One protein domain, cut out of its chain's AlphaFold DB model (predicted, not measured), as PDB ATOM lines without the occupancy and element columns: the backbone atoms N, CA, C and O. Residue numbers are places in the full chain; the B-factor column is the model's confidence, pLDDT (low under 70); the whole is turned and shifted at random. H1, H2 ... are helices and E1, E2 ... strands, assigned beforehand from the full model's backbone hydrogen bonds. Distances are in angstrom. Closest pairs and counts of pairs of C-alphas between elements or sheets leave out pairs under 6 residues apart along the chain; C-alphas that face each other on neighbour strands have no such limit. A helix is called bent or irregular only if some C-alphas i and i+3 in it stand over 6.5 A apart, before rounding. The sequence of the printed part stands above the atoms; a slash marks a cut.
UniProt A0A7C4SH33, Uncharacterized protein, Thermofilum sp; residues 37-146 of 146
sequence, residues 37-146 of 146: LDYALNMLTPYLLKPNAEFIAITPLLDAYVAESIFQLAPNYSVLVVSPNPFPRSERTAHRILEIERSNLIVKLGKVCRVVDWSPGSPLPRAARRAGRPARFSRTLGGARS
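This is residues 37 to 146 of the 146 residues of an uncharacterized protein of Thermofilum sp (UniProt A0A7C4SH33). A small parallel sheet of three strands, E1, E2 and E3, is sandwiched between helices: H2 and H3 side by side over one face, and the short H4 over the other. H1 packs on H2, away from the sheet, while residues 138 to 146 stick out as a tail and residues 89 to 94 as a loop running into H3. The printed part has 110 residues, with four named helices and three named strands in the order H1 E1 H2 E2 H3 E3 H4; the sheet's order is E1, E2, E3, and the class is mixed, helices and strands. It is only just compact, close to loose, with a radius of gyration of the C-alphas of 15.6 A, and elongated, spanning 56 by 35 by 21 A.

H1, residues 37 to 48, touches H2, residues 64 to 73, with its residues 37 to 42 alone; the closest C-alphas, of Asp 38 and Ser 69, are 5.5 A apart, and the helices run the same way at a shallow tilt of 24 degrees. E1, residues 54 to 58, and E2, residues 78 to 84, are parallel neighbours at 14 degrees, with N 57 and O 80 within hydrogen-bond range at 2.9 A. E2 is also the parallel neighbour of E3, residues 114 to 118, at 15 degrees, with N 83 and O 116 at 2.8 A. H2 is on the sheet; its closest C-alpha pair with E2, Leu 73 and Val 79, is 7.8 A apart. H3, residues 93 to 110, touches H2 with residues 105 to 109 alone, Phe 71 and Leu 109 having the closest C-alphas at 6.3 A; they run the same way at a shallow tilt of 10 degrees. H3 lies over E3 at a height over the sheet of 10.3 A, along the strands. E1, H2, E2 and E2, H3, E3 are strand-helix-strand units, two parallel neighbour strands joined through a helix, each with a right-handed crossover. H4, residues 124 to 130, is on the opposite face from H3, over E3 at a height over the sheet of 6.4 A and slantwise to the strands at 51 degrees on the local plane; the closest C-alphas, of Trp 118 and Ala 127, are 5.5 A apart. H3 and H4 are apart. Every O i to N i+4 pair is within hydrogen-bond range in H2 and H3, against 5 of 8 in H1 and 2 of 3 in H4.

H1 begins at C-alpha 37 (26.793, 46.358, -12.815) and is 14.7 A long; it is irregular, but only just, with C-alphas 43 and 46 6.8 A apart. E1 measures 12.8 A, H2 14.4 A, E2 19.7 A, H3 25.9 A, E3 12.5 A and H4 10.2 A from first to last C-alpha. H4 ends at C-alpha 130 (33.094, 38.201, -39.396).

The two C-alphas farthest apart, of Arg 92 and Ser 146, are 58.4 A apart. The printed part has no cut, and no link between named elements is long. Confidence is under 70 at residues 38 to 49, 51 to 52, 89 to 91 and 132 to 146.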
ATOM      1  N   LEU A  37      27.342  47.134 -11.697       70.50
ATOM      2  CA  LEU A  37      26.793  46.358 -12.815       70.50
ATOM      3  C   LEU A  37      26.812  44.859 -12.498       70.50
ATOM      4  O   LEU A  37      25.897  44.134 -12.885       70.50
ATOM      5  N   ASP A  38      27.832  44.411 -11.773       66.69
ATOM      6  CA  ASP A  38      27.962  43.042 -11.276       66.69
ATOM      7  C   ASP A  38      26.784  42.630 -10.388       66.69
ATOM      8  O   ASP A  38      26.315  41.506 -10.502       66.69
ATOM      9  N   TYR A  39      26.236  43.523  -9.567       63.84
ATOM     10  CA  TYR A  39      25.066  43.228  -8.748       63.84
ATOM     11  C   TYR A  39      23.854  42.921  -9.633       63.84
ATOM     12  O   TYR A  39      23.192  41.898  -9.460       63.84
ATOM     13  N   ALA A  40      23.609  43.746 -10.654       67.50
ATOM     14  CA  ALA A  40      22.526  43.502 -11.601       67.50
ATOM     15  C   ALA A  40      22.754  42.224 -12.431       67.50
ATOM     16  O   ALA A  40      21.823  41.445 -12.624       67.50
ATOM     17  N   LEU A  41      23.981  41.980 -12.898       67.69
ATOM     18  CA  LEU A  41      24.292  40.855 -13.787       67.69
ATOM     19  C   LEU A  41      24.536  39.524 -13.071       67.69
ATOM     20  O   LEU A  41      24.289  38.481 -13.663       67.69
ATOM     21  N   ASN A  42      24.985  39.512 -11.822       63.97
ATOM     22  CA  ASN A  42      25.293  38.271 -11.108       63.97
ATOM     23  C   ASN A  42      24.181  37.880 -10.136       63.97
ATOM     24  O   ASN A  42      23.884  36.693 -10.018       63.97
ATOM     25  N   MET A  43      23.529  38.846  -9.474       60.06
ATOM     26  CA  MET A  43      22.459  38.525  -8.523       60.06
ATOM     27  C   MET A  43      21.094  38.405  -9.181       60.06
ATOM     28  O   MET A  43      20.338  37.516  -8.806       60.06
ATOM     29  N   LEU A  44      20.758  39.263 -10.149       62.38
ATOM     30  CA  LEU A  44      19.406  39.260 -10.722       62.38
ATOM     31  C   LEU A  44      19.265  38.300 -11.900       62.38
ATOM     32  O   LEU A  44      18.182  37.768 -12.122       62.38
ATOM     33  N   THR A  45      20.339  38.036 -12.640       64.44
ATOM     34  CA  THR A  45      20.290  37.186 -13.837       64.44
ATOM     35  C   THR A  45      19.697  35.795 -13.586       64.44
ATOM     36  O   THR A  45      18.831  35.417 -14.370       64.44
ATOM     37  N   PRO A  46      20.026  35.055 -12.506       63.81
ATOM     38  CA  PRO A  46      19.378  33.768 -12.225       63.81
ATOM     39  C   PRO A  46      17.855  33.851 -12.033       63.81
ATOM     40  O   PRO A  46      17.154  32.874 -12.277       63.81
ATOM     41  N   TYR A  47      17.340  35.008 -11.604       59.12
ATOM     42  CA  TYR A  47      15.908  35.242 -11.393       59.12
ATOM     43  C   TYR A  47      15.216  35.843 -12.622       59.12
ATOM     44  O   TYR A  47      14.019  35.649 -12.819       59.12
ATOM     45  N   LEU A  48      15.957  36.584 -13.449       65.12
ATOM     46  CA  LEU A  48      15.442  37.258 -14.642       65.12
ATOM     47  C   LEU A  48      15.523  36.381 -15.896       65.12
ATOM     48  O   LEU A  48      14.691  36.510 -16.797       65.12
ATOM     49  N   LEU A  49      16.529  35.513 -15.980       68.75
ATOM     50  CA  LEU A  49      16.793  34.685 -17.146       68.75
ATOM     51  C   LEU A  49      16.354  33.248 -16.896       68.75
ATOM     52  O   LEU A  49      16.769  32.589 -15.948       68.75
ATOM     53  N   LYS A  50      15.537  32.735 -17.815       70.44
ATOM     54  CA  LYS A  50      15.217  31.309 -17.861       70.44
ATOM     55  C   LYS A  50      16.492  30.493 -18.123       70.44
ATOM     56  O   LYS A  50      17.387  30.984 -18.823       70.44
ATOM     57  N   PRO A  51      16.548  29.227 -17.669       63.16
ATOM     58  CA  PRO A  51      17.549  28.285 -18.153       63.16
ATOM     59  C   PRO A  51      17.499  28.288 -19.688       63.16
ATOM     60  O   PRO A  51      16.422  28.117 -20.259       63.16
ATOM     61  N   ASN A  52      18.635  28.535 -20.348       69.94
ATOM     62  CA  ASN A  52      18.798  28.689 -21.808       69.94
ATOM     63  C   ASN A  52      18.498  30.071 -22.422       69.94
ATOM     64  O   ASN A  52      18.450  30.181 -23.647       69.94
ATOM     65  N   ALA A  53      18.322  31.131 -21.633       79.50
ATOM     66  CA  ALA A  53      18.259  32.475 -22.205       79.50
ATOM     67  C   ALA A  53      19.592  32.869 -22.876       79.50
ATOM     68  O   ALA A  53      20.677  32.566 -22.369       79.50
ATOM     69  N   GLU A  54      19.505  33.579 -24.002       83.81
ATOM     70  CA  GLU A  54      20.652  34.251 -24.613       83.81
ATOM     71  C   GLU A  54      20.757  35.675 -24.062       83.81
ATOM     72  O   GLU A  54      19.805  36.456 -24.118       83.81
ATOM     73  N   PHE A  55      21.924  36.015 -23.524       85.44
ATOM     74  CA  PHE A  55      22.238  37.348 -23.043       85.44
ATOM     75  C   PHE A  55      22.949  38.134 -24.147       85.44
ATOM     76  O   PHE A  55      24.062  37.793 -24.557       85.44
ATOM     77  N   ILE A  56      22.302  39.198 -24.625       88.81
ATOM     78  CA  ILE A  56      22.856  40.080 -25.654       88.81
ATOM     79  C   ILE A  56      23.302  41.386 -25.000       88.81
ATOM     80  O   ILE A  56      22.476  42.187 -24.568       88.81
ATOM     81  N   ALA A  57      24.613  41.616 -24.961       90.44
ATOM     82  CA  ALA A  57      25.197  42.856 -24.466       90.44
ATOM     83  C   ALA A  57      25.515  43.792 -25.632       90.44
ATOM     84  O   ALA A  57      26.312  43.447 -26.501       90.44
ATOM     85  N   ILE A  58      24.944  44.996 -25.633       91.62
ATOM     86  CA  ILE A  58      25.317  46.058 -26.574       91.62
ATOM     87  C   ILE A  58      26.141  47.086 -25.801       91.62
ATOM     88  O   ILE A  58      25.598  47.839 -24.998       91.62
ATOM     89  N   THR A  59      27.460  47.090 -25.997       91.25
ATOM     90  CA  THR A  59      28.375  47.950 -25.229       91.25
ATOM     91  C   THR A  59      29.634  48.291 -26.024       91.25
ATOM     92  O   THR A  59      30.226  47.398 -26.633       91.25
ATOM     93  N   PRO A  60      30.107  49.552 -26.017       92.56
ATOM     94  CA  PRO A  60      31.308  49.937 -26.755       92.56
ATOM     95  C   PRO A  60      32.601  49.308 -26.206       92.56
ATOM     96  O   PRO A  60      33.629  49.410 -26.870       92.56
ATOM     97  N   LEU A  61      32.548  48.615 -25.055       93.50
ATOM     98  CA  LEU A  61      33.693  47.973 -24.389       93.50
ATOM     99  C   LEU A  61      34.833  48.957 -24.086       93.50
ATOM    100  O   LEU A  61      35.982  48.718 -24.438       93.50
ATOM    101  N   LEU A  62      34.494  50.072 -23.437       90.62
ATOM    102  CA  LEU A  62      35.464  51.068 -22.959       90.62
ATOM    103  C   LEU A  62      35.819  50.906 -21.475       90.62
ATOM    104  O   LEU A  62      36.739  51.549 -20.992       90.62
ATOM    105  N   ASP A  63      35.074  50.071 -20.752       87.50
ATOM    106  CA  ASP A  63      35.230  49.864 -19.316       87.50
ATOM    107  C   ASP A  63      35.538  48.386 -19.042       87.50
ATOM    108  O   ASP A  63      34.760  47.487 -19.390       87.50
ATOM    109  N   ALA A  64      36.689  48.135 -18.414       88.31
ATOM    110  CA  ALA A  64      37.145  46.799 -18.055       88.31
ATOM    111  C   ALA A  64      36.196  46.103 -17.068       88.31
ATOM    112  O   ALA A  64      36.053  44.882 -17.125       88.31
ATOM    113  N   TYR A  65      35.507  46.858 -16.211       86.31
ATOM    114  CA  TYR A  65      34.551  46.315 -15.250       86.31
ATOM    115  C   TYR A  65      33.320  45.702 -15.939       86.31
ATOM    116  O   TYR A  65      32.843  44.629 -15.552       86.31
ATOM    117  N   VAL A  66      32.852  46.319 -17.030       86.81
ATOM    118  CA  VAL A  66      31.775  45.762 -17.867       86.81
ATOM    119  C   VAL A  66      32.223  44.457 -18.516       86.81
ATOM    120  O   VAL A  66      31.489  43.470 -18.501       86.81
ATOM    121  N   ALA A  67      33.441  44.435 -19.061       90.19
ATOM    122  CA  ALA A  67      33.996  43.236 -19.673       90.19
ATOM    123  C   ALA A  67      34.176  42.101 -18.653       90.19
ATOM    124  O   ALA A  67      33.859  40.956 -18.960       90.19
ATOM    125  N   GLU A  68      34.630  42.400 -17.436       90.00
ATOM    126  CA  GLU A  68      34.771  41.399 -16.375       90.00
ATOM    127  C   GLU A  68      33.412  40.823 -15.960       90.00
ATOM    128  O   GLU A  68      33.255  39.609 -15.887       90.00
ATOM    129  N   SER A  69      32.392  41.670 -15.805       87.62
ATOM    130  CA  SER A  69      31.037  41.208 -15.474       87.62
ATOM    131  C   SER A  69      30.476  40.254 -16.541       87.62
ATOM    132  O   SER A  69      29.898  39.218 -16.223       87.62
ATOM    133  N   ILE A  70      30.701  40.558 -17.825       89.38
ATOM    134  CA  ILE A  70      30.311  39.677 -18.938       89.38
ATOM    135  C   ILE A  70      31.127  38.376 -18.927       89.38
ATOM    136  O   ILE A  70      30.583  37.301 -19.187       89.38
ATOM    137  N   PHE A  71      32.424  38.457 -18.620       89.62
ATOM    138  CA  PHE A  71      33.309  37.298 -18.541       89.62
ATOM    139  C   PHE A  71      32.834  36.291 -17.486       89.62
ATOM    140  O   PHE A  71      32.822  35.096 -17.764       89.62
ATOM    141  N   GLN A  72      32.378  36.767 -16.323       86.62
ATOM    142  CA  GLN A  72      31.825  35.923 -15.256       86.62
ATOM    143  C   GLN A  72      30.457  35.311 -15.613       86.62
ATOM    144  O   GLN A  72      30.111  34.231 -15.136       86.62
ATOM    145  N   LEU A  73      29.689  35.963 -16.492       84.50
ATOM    146  CA  LEU A  73      28.378  35.488 -16.941       84.50
ATOM    147  C   LEU A  73      28.471  34.384 -18.013       84.50
ATOM    148  O   LEU A  73      27.661  33.453 -18.043       84.50
ATOM    149  N   ALA A  74      29.466  34.477 -18.898       86.94
ATOM    150  CA  ALA A  74      29.630  33.611 -20.071       86.94
ATOM    151  C   ALA A  74      29.724  32.087 -19.793       86.94
ATOM    152  O   ALA A  74      29.267  31.306 -20.634       86.94
ATOM    153  N   PRO A  75      30.258  31.603 -18.652       83.88
ATOM    154  CA  PRO A  75      30.225  30.180 -18.306       83.88
ATOM    155  C   PRO A  75      28.808  29.624 -18.113       83.88
ATOM    156  O   PRO A  75      28.557  28.454 -18.418       83.88
ATOM    157  N   ASN A  76      27.865  30.453 -17.664       80.81
ATOM    158  CA  ASN A  76      26.528  30.013 -17.258       80.81
ATOM    159  C   ASN A  76      25.453  30.275 -18.323       80.81
ATOM    160  O   ASN A  76      24.431  29.594 -18.335       80.81
ATOM    161  N   TYR A  77      25.697  31.207 -19.249       82.88
ATOM    162  CA  TYR A  77      24.719  31.636 -20.252       82.88
ATOM    163  C   TYR A  77      25.305  31.666 -21.667       82.88
ATOM    164  O   TYR A  77      26.515  31.782 -21.861       82.88
ATOM    165  N   SER A  78      24.436  31.590 -22.680       86.88
ATOM    166  CA  SER A  78      24.833  31.926 -24.052       86.88
ATOM    167  C   SER A  78      24.962  33.443 -24.149       86.88
ATOM    168  O   SER A  78      23.978  34.146 -23.936       86.88
ATOM    169  N   VAL A  79      26.162  33.951 -24.431       89.50
ATOM    170  CA  VAL A  79      26.440  35.393 -24.450       89.50
ATOM    171  C   VAL A  79      26.872  35.847 -25.844       89.50
ATOM    172  O   VAL A  79      27.833  35.320 -26.419       89.50
ATOM    173  N   LEU A  80      26.193  36.878 -26.345       92.38
ATOM    174  CA  LEU A  80      26.549  37.626 -27.546       92.38
ATOM    175  C   LEU A  80      26.852  39.075 -27.166       92.38
ATOM    176  O   LEU A  80      25.987  39.792 -26.673       92.38
ATOM    177  N   VAL A  81      28.065  39.536 -27.450       94.19
ATOM    178  CA  VAL A  81      28.448  40.937 -27.277       94.19
ATOM    179  C   VAL A  81      28.456  41.617 -28.638       94.19
ATOM    180  O   VAL A  81      29.193  41.212 -29.532       94.19
ATOM    181  N   VAL A  82      27.663  42.668 -28.806       95.00
ATOM    182  CA  VAL A  82      27.738  43.586 -29.943       95.00
ATOM    183  C   VAL A  82      28.464  44.838 -29.474       95.00
ATOM    184  O   VAL A  82      27.957  45.578 -28.633       95.00
ATOM    185  N   SER A  83      29.661  45.069 -30.011       94.94
ATOM    186  CA  SER A  83      30.499  46.195 -29.624       94.94
ATOM    187  C   SER A  83      30.515  47.275 -30.703       94.94
ATOM    188  O   SER A  83      31.280  47.144 -31.661       94.94
ATOM    189  N   PRO A  84      29.687  48.334 -30.588       93.69
ATOM    190  CA  PRO A  84      29.791  49.491 -31.465       93.69
ATOM    191  C   PRO A  84      31.113  50.231 -31.209       93.69
ATOM    192  O   PRO A  84      31.390  50.611 -30.075       93.69
ATOM    193  N   ASN A  85      31.922  50.454 -32.247       91.56
ATOM    194  CA  ASN A  85      33.121  51.285 -32.171       91.56
ATOM    195  C   ASN A  85      32.702  52.767 -32.102       91.56
ATOM    196  O   ASN A  85      32.123  53.261 -33.077       91.56
ATOM    197  N   PRO A  86      32.966  53.472 -30.984       89.31
ATOM    198  CA  PRO A  86      32.579  54.870 -30.815       89.31
ATOM    199  C   PRO A  86      33.569  55.846 -31.468       89.31
ATOM    200  O   PRO A  86      33.272  57.036 -31.561       89.31
ATOM    201  N   PHE A  87      34.744  55.379 -31.901       87.38
ATOM    202  CA  PHE A  87      35.802  56.248 -32.402       87.38
ATOM    203  C   PHE A  87      35.613  56.552 -33.896       87.38
ATOM    204  O   PHE A  87      35.509  55.629 -34.714       87.38
ATOM    205  N   PRO A  88      35.571  57.839 -34.290       77.56
ATOM    206  CA  PRO A  88      35.555  58.218 -35.694       77.56
ATOM    207  C   PRO A  88      36.920  57.944 -36.338       77.56
ATOM    208  O   PRO A  88      37.956  58.007 -35.684       77.56
ATOM    209  N   ARG A  89      36.926  57.713 -37.657       69.38
ATOM    210  CA  ARG A  89      38.154  57.473 -38.441       69.38
ATOM    211  C   ARG A  89      39.122  58.662 -38.494       69.38
ATOM    212  O   ARG A  89      40.254  58.483 -38.919       69.38
ATOM    213  N   SER A  90      38.688  59.863 -38.111       68.69
ATOM    214  CA  SER A  90      39.545  61.050 -38.041       68.69
ATOM    215  C   SER A  90      40.411  60.986 -36.779       68.69
ATOM    216  O   SER A  90      39.921  61.190 -35.663       68.69
ATOM    217  N   GLU A  91      41.681  60.648 -36.967       65.12
ATOM    218  CA  GLU A  91      42.629  60.283 -35.916       65.12
ATOM    219  C   GLU A  91      42.990  61.455 -34.986       65.12
ATOM    220  O   GLU A  91      43.430  62.521 -35.410       65.12
ATOM    221  N   ARG A  92      42.856  61.216 -33.678       79.44
ATOM    222  CA  ARG A  92      43.586  61.919 -32.615       79.44
ATOM    223  C   ARG A  92      44.313  60.853 -31.802       79.44
ATOM    224  O   ARG A  92      43.715  59.823 -31.501       79.44
ATOM    225  N   THR A  93      45.560  61.095 -31.404       76.44
ATOM    226  CA  THR A  93      46.404  60.120 -30.681       76.44
ATOM    227  C   THR A  93      45.713  59.508 -29.454       76.44
ATOM    228  O   THR A  93      45.834  58.310 -29.211       76.44
ATOM    229  N   ALA A  94      44.907  60.289 -28.727       81.62
ATOM    230  CA  ALA A  94      44.126  59.805 -27.586       81.62
ATOM    231  C   ALA A  94      43.103  58.710 -27.958       81.62
ATOM    232  O   ALA A  94      42.946  57.740 -27.222       81.62
ATOM    233  N   HIS A  95      42.446  58.814 -29.118       87.12
ATOM    234  CA  HIS A  95      41.518  57.776 -29.584       87.12
ATOM    235  C   HIS A  95      42.252  56.480 -29.913       87.12
ATOM    236  O   HIS A  95      41.699  55.402 -29.724       87.12
ATOM    237  N   ARG A  96      43.507  56.573 -30.368       86.38
ATOM    238  CA  ARG A  96      44.293  55.393 -30.723       86.38
ATOM    239  C   ARG A  96      44.600  54.526 -29.507       86.38
ATOM    240  O   ARG A  96      44.505  53.308 -29.600       86.38
ATOM    241  N   ILE A  97      44.924  55.152 -28.376       89.25
ATOM    242  CA  ILE A  97      45.157  54.446 -27.108       89.25
ATOM    243  C   ILE A  97      43.877  53.729 -26.667       89.25
ATOM    244  O   ILE A  97      43.899  52.520 -26.447       89.25
ATOM    245  N   LEU A  98      42.745  54.440 -26.643       90.56
ATOM    246  CA  LEU A  98      41.459  53.858 -26.247       90.56
ATOM    247  C   LEU A  98      40.993  52.738 -27.194       90.56
ATOM    248  O   LEU A  98      40.388  51.760 -26.762       90.56
ATOM    249  N   GLU A  99      41.283  52.848 -28.490       90.62
ATOM    250  CA  GLU A  99      40.981  51.801 -29.468       90.62
ATOM    251  C   GLU A  99      41.815  50.532 -29.221       90.62
ATOM    252  O   GLU A  99      41.289  49.421 -29.321       90.62
ATOM    253  N   ILE A 100      43.088  50.683 -28.831       91.56
ATOM    254  CA  ILE A 100      43.954  49.561 -28.438       91.56
ATOM    255  C   ILE A 100      43.429  48.902 -27.157       91.56
ATOM    256  O   ILE A 100      43.269  47.680 -27.124       91.56
ATOM    257  N   GLU A 101      43.100  49.678 -26.125       92.81
ATOM    258  CA  GLU A 101      42.526  49.157 -24.877       92.81
ATOM    259  C   GLU A 101      41.225  48.386 -25.129       92.81
ATOM    260  O   GLU A 101      41.070  47.242 -24.693       92.81
ATOM    261  N   ARG A 102      40.325  48.963 -25.931       94.44
ATOM    262  CA  ARG A 102      39.097  48.309 -26.387       94.44
ATOM    263  C   ARG A 102      39.388  46.997 -27.117       94.44
ATOM    264  O   ARG A 102      38.716  45.994 -26.869       94.44
ATOM    265  N   SER A 103      40.390  46.969 -27.999       93.69
ATOM    266  CA  SER A 103      40.770  45.750 -28.726       93.69
ATOM    267  C   SER A 103      41.235  44.630 -27.784       93.69
ATOM    268  O   SER A 103      40.844  43.475 -27.966       93.69
ATOM    269  N   ASN A 104      41.957  44.971 -26.711       94.88
ATOM    270  CA  ASN A 104      42.374  44.012 -25.686       94.88
ATOM    271  C   ASN A 104      41.168  43.415 -24.946       94.88
ATOM    272  O   ASN A 104      41.122  42.203 -24.710       94.88
ATOM    273  N   LEU A 105      40.162  44.236 -24.625       94.94
ATOM    274  CA  LEU A 105      38.918  43.770 -24.005       94.94
ATOM    275  C   LEU A 105      38.125  42.841 -24.934       94.94
ATOM    276  O   LEU A 105      37.640  41.799 -24.489       94.94
ATOM    277  N   ILE A 106      38.045  43.165 -26.228       94.19
ATOM    278  CA  ILE A 106      37.406  42.312 -27.244       94.19
ATOM    279  C   ILE A 106      38.105  40.952 -27.328       94.19
ATOM    280  O   ILE A 106      37.436  39.919 -27.301       94.19
ATOM    281  N   VAL A 107      39.440  40.932 -27.383       92.62
ATOM    282  CA  VAL A 107      40.226  39.687 -27.430       92.62
ATOM    283  C   VAL A 107      40.026  38.862 -26.159       92.62
ATOM    284  O   VAL A 107      39.846  37.645 -26.241       92.62
ATOM    285  N   LYS A 108      40.016  39.498 -24.980       92.19
ATOM    286  CA  LYS A 108      39.757  38.822 -23.700       92.19
ATOM    287  C   LYS A 108      38.374  38.166 -23.691       92.19
ATOM    288  O   LYS A 108      38.271  36.982 -23.375       92.19
ATOM    289  N   LEU A 109      37.330  38.901 -24.079       92.00
ATOM    290  CA  LEU A 109      35.952  38.402 -24.119       92.00
ATOM    291  C   LEU A 109      35.722  37.338 -25.196       92.00
ATOM    292  O   LEU A 109      34.979  36.384 -24.962       92.00
ATOM    293  N   GLY A 110      36.397  37.449 -26.341       91.56
ATOM    294  CA  GLY A 110      36.311  36.486 -27.442       91.56
ATOM    295  C   GLY A 110      36.725  35.060 -27.062       91.56
ATOM    296  O   GLY A 110      36.338  34.108 -27.736       91.56
ATOM    297  N   LYS A 111      37.463  34.891 -25.956       90.00
ATOM    298  CA  LYS A 111      37.824  33.574 -25.407       90.00
ATOM    299  C   LYS A 111      36.631  32.827 -24.803       90.00
ATOM    300  O   LYS A 111      36.646  31.600 -24.776       90.00
ATOM    301  N   VAL A 112      35.618  33.547 -24.317       90.25
ATOM    302  CA  VAL A 112      34.488  32.968 -23.567       90.25
ATOM    303  C   VAL A 112      33.133  33.175 -24.241       90.25
ATOM    304  O   VAL A 112      32.223  32.378 -24.028       90.25
ATOM    305  N   CYS A 113      32.985  34.197 -25.085       90.56
ATOM    306  CA  CYS A 113      31.716  34.540 -25.725       90.56
ATOM    307  C   CYS A 113      31.905  35.053 -27.159       90.56
ATOM    308  O   CYS A 113      33.019  35.325 -27.607       90.56
ATOM    309  N   ARG A 114      30.801  35.164 -27.909       92.50
ATOM    310  CA  ARG A 114      30.837  35.718 -29.266       92.50
ATOM    311  C   ARG A 114      30.891  37.234 -29.181       92.50
ATOM    312  O   ARG A 114      29.965  37.832 -28.644       92.50
ATOM    313  N   VAL A 115      31.907  37.853 -29.776       94.38
ATOM    314  CA  VAL A 115      32.021  39.316 -29.840       94.38
ATOM    315  C   VAL A 115      31.927  39.785 -31.290       94.38
ATOM    316  O   VAL A 115      32.699  39.360 -32.147       94.38
ATOM    317  N   VAL A 116      30.961  40.656 -31.567       95.31
ATOM    318  CA  VAL A 116      30.752  41.328 -32.849       95.31
ATOM    319  C   VAL A 116      31.304  42.743 -32.733       95.31
ATOM    320  O   VAL A 116      30.616  43.638 -32.247       95.31
ATOM    321  N   ASP A 117      32.543  42.948 -33.179       93.44
ATOM    322  CA  ASP A 117      33.103  44.292 -33.337       93.44
ATOM    323  C   ASP A 117      32.472  44.970 -34.558       93.44
ATOM    324  O   ASP A 117      32.594  44.501 -35.696       93.44
ATOM    325  N   TRP A 118      31.730  46.046 -34.316       93.31
ATOM    326  CA  TRP A 118      30.886  46.690 -35.307       93.31
ATOM    327  C   TRP A 118      31.145  48.192 -35.353       93.31
ATOM    328  O   TRP A 118      31.083  48.874 -34.345       93.31
ATOM    329  N   SER A 119      31.374  48.746 -36.544       90.44
ATOM    330  CA  SER A 119      31.383  50.199 -36.738       90.44
ATOM    331  C   SER A 119      29.989  50.668 -37.182       90.44
ATOM    332  O   SER A 119      29.524  50.170 -38.217       90.44
ATOM    333  N   PRO A 120      29.340  51.624 -36.481       85.31
ATOM    334  CA  PRO A 120      27.985  52.096 -36.800       85.31
ATOM    335  C   PRO A 120      27.787  52.593 -38.239       85.31
ATOM    336  O   PRO A 120      26.685  52.512 -38.771       85.31
ATOM    337  N   GLY A 121      28.858  53.031 -38.911       85.00
ATOM    338  CA  GLY A 121      28.835  53.410 -40.330       85.00
ATOM    339  C   GLY A 121      28.741  52.234 -41.314       85.00
ATOM    340  O   GLY A 121      28.791  52.438 -42.524       85.00
ATOM    341  N   SER A 122      28.648  50.993 -40.833       88.31
ATOM    342  CA  SER A 122      28.573  49.782 -41.658       88.31
ATOM    343  C   SER A 122      27.372  48.909 -41.270       88.31
ATOM    344  O   SER A 122      26.963  48.929 -40.114       88.31
ATOM    345  N   PRO A 123      26.798  48.093 -42.174       90.44
ATOM    346  CA  PRO A 123      25.691  47.208 -41.808       90.44
ATOM    347  C   PRO A 123      26.103  46.146 -40.775       90.44
ATOM    348  O   PRO A 123      27.015  45.353 -41.029       90.44
ATOM    349  N   LEU A 124      25.379  46.058 -39.653       88.25
ATOM    350  CA  LEU A 124      25.621  45.075 -38.585       88.25
ATOM    351  C   LEU A 124      25.707  43.614 -39.080       88.25
ATOM    352  O   LEU A 124      26.623  42.909 -38.648       88.25
ATOM    353  N   PRO A 125      24.872  43.137 -40.034       90.50
ATOM    354  CA  PRO A 125      24.992  41.769 -40.542       90.50
ATOM    355  C   PRO A 125      26.369  41.450 -41.140       90.50
ATOM    356  O   PRO A 125      26.815  40.304 -41.101       90.50
ATOM    357  N   ARG A 126      27.070  42.455 -41.683       89.94
ATOM    358  CA  ARG A 126      28.426  42.288 -42.221       89.94
ATOM    359  C   ARG A 126      29.440  42.038 -41.105       89.94
ATOM    360  O   ARG A 126      30.284  41.159 -41.259       89.94
ATOM    361  N   ALA A 127      29.347  42.783 -40.005       90.12
ATOM    362  CA  ALA A 127      30.190  42.586 -38.827       90.12
ATOM    363  C   ALA A 127      29.894  41.236 -38.155       90.12
ATOM    364  O   ALA A 127      30.812  40.471 -37.865       90.12
ATOM    365  N   ALA A 128      28.615  40.882 -38.016       88.88
ATOM    366  CA  ALA A 128      28.194  39.623 -37.406       88.88
ATOM    367  C   ALA A 128      28.741  38.386 -38.141       88.88
ATOM    368  O   ALA A 128      29.129  37.416 -37.497       88.88
ATOM    369  N   ARG A 129      28.832  38.416 -39.479       87.44
ATOM    370  CA  ARG A 129      29.436  37.319 -40.262       87.44
ATOM    371  C   ARG A 129      30.939  37.148 -40.030       87.44
ATOM    372  O   ARG A 129      31.437  36.040 -40.173       87.44
ATOM    373  N   ARG A 130      31.651  38.229 -39.698       84.44
ATOM    374  CA  ARG A 130      33.094  38.201 -39.396       84.44
ATOM    375  C   ARG A 130      33.376  37.737 -37.973       84.44
ATOM    376  O   ARG A 130      34.440  37.189 -37.717       84.44
ATOM    377  N   ALA A 131      32.431  37.958 -37.062       82.19
ATOM    378  CA  ALA A 131      32.539  37.493 -35.691       82.19
ATOM    379  C   ALA A 131      32.575  35.961 -35.656       82.19
ATOM    380  O   ALA A 131      31.598  35.305 -36.038       82.19
ATOM    381  N   GLY A 132      33.699  35.410 -35.188       69.06
ATOM    382  CA  GLY A 132      33.897  33.972 -35.015       69.06
ATOM    383  C   GLY A 132      32.836  33.338 -34.112       69.06
ATOM    384  O   GLY A 132      32.137  34.016 -33.356       69.06
ATOM    385  N   ARG A 133      32.683  32.015 -34.201       61.66
ATOM    386  CA  ARG A 133      31.812  31.270 -33.283       61.66
ATOM    387  C   ARG A 133      32.519  31.110 -31.933       61.66
ATOM    388  O   ARG A 133      33.713  30.818 -31.925       61.66
ATOM    389  N   PRO A 134      31.814  31.263 -30.802       59.75
ATOM    390  CA  PRO A 134      32.406  31.000 -29.499       59.75
ATOM    391  C   PRO A 134      32.732  29.505 -29.396       59.75
ATOM    392  O   PRO A 134      31.982  28.669 -29.906       59.75
ATOM    393  N   ALA A 135      33.822  29.160 -28.705       53.12
ATOM    394  CA  ALA A 135      34.332  27.787 -28.592       53.12
ATOM    395  C   ALA A 135      33.314  26.769 -28.030       53.12
ATOM    396  O   ALA A 135      33.491  25.561 -28.169       53.12
ATOM    397  N   ARG A 136      32.229  27.237 -27.402       53.69
ATOM    398  CA  ARG A 136      31.156  26.395 -26.855       53.69
ATOM    399  C   ARG A 136      30.141  25.932 -27.910       53.69
ATOM    400  O   ARG A 136      29.605  24.837 -27.784       53.69
ATOM    401  N   PHE A 137      29.927  26.709 -28.977       45.75
ATOM    402  CA  PHE A 137      28.972  26.377 -30.049       45.75
ATOM    403  C   PHE A 137      29.456  25.249 -30.974       45.75
ATOM    404  O   PHE A 137      28.661  24.690 -31.724       45.75
ATOM    405  N   SER A 138      30.746  24.904 -30.943       44.19
ATOM    406  CA  SER A 138      31.294  23.774 -31.701       44.19
ATOM    407  C   SER A 138      31.150  22.426 -30.984       44.19
ATOM    408  O   SER A 138      31.265  21.398 -31.644       44.19
ATOM    409  N   ARG A 139      30.854  22.387 -29.673       42.00
ATOM    410  CA  ARG A 139      30.676  21.119 -28.931       42.00
ATOM    411  C   ARG A 139      29.254  20.558 -28.985       42.00
ATOM    412  O   ARG A 139      29.087  19.352 -28.862       42.00
ATOM    413  N   THR A 140      28.237  21.388 -29.205       46.25
ATOM    414  CA  THR A 140      26.830  20.944 -29.223       46.25
ATOM    415  C   THR A 140      26.366  20.382 -30.569       46.25
ATOM    416  O   THR A 140      25.291  19.799 -30.638       46.25
ATOM    417  N   LEU A 141      27.174  20.487 -31.631       44.59
ATOM    418  CA  LEU A 141      26.876  19.907 -32.953       44.59
ATOM    419  C   LEU A 141      27.503  18.515 -33.175       44.59
ATOM    420  O   LEU A 141      27.320  17.935 -34.241       44.59
ATOM    421  N   GLY A 142      28.228  17.969 -32.190       38.00
ATOM    422  CA  GLY A 142      28.895  16.658 -32.283       38.00
ATOM    423  C   GLY A 142      28.142  15.478 -31.659       38.00
ATOM    424  O   GLY A 142      28.643  14.361 -31.709       38.00
ATOM    425  N   GLY A 143      26.968  15.699 -31.059       39.25
ATOM    426  CA  GLY A 143      26.245  14.691 -30.271       39.25
ATOM    427  C   GLY A 143      24.837  14.413 -30.786       39.25
ATOM    428  O   GLY A 143      23.878  14.621 -30.057       39.25
ATOM    429  N   ALA A 144      24.700  14.003 -32.046       40.12
ATOM    430  CA  ALA A 144      23.444  13.468 -32.579       40.12
ATOM    431  C   ALA A 144      23.716  12.574 -33.799       40.12
ATOM    432  O   ALA A 144      23.340  12.903 -34.922       40.12
ATOM    433  N   ARG A 145      24.429  11.464 -33.581       35.94
ATOM    434  CA  ARG A 145      24.388  10.276 -34.447       35.94
ATOM    435  C   ARG A 145      24.521   9.046 -33.554       35.94
ATOM    436  O   ARG A 145      25.629   8.635 -33.228       35.94
ATOM    437  N   SER A 146      23.373   8.557 -33.104       42.69
ATOM    438  CA  SER A 146      23.150   7.187 -32.634       42.69
ATOM    439  C   SER A 146      22.426   6.442 -33.740       42.69
ATOM    440  O   SER A 146      21.427   7.033 -34.217       42.69
TER     441      SER A 146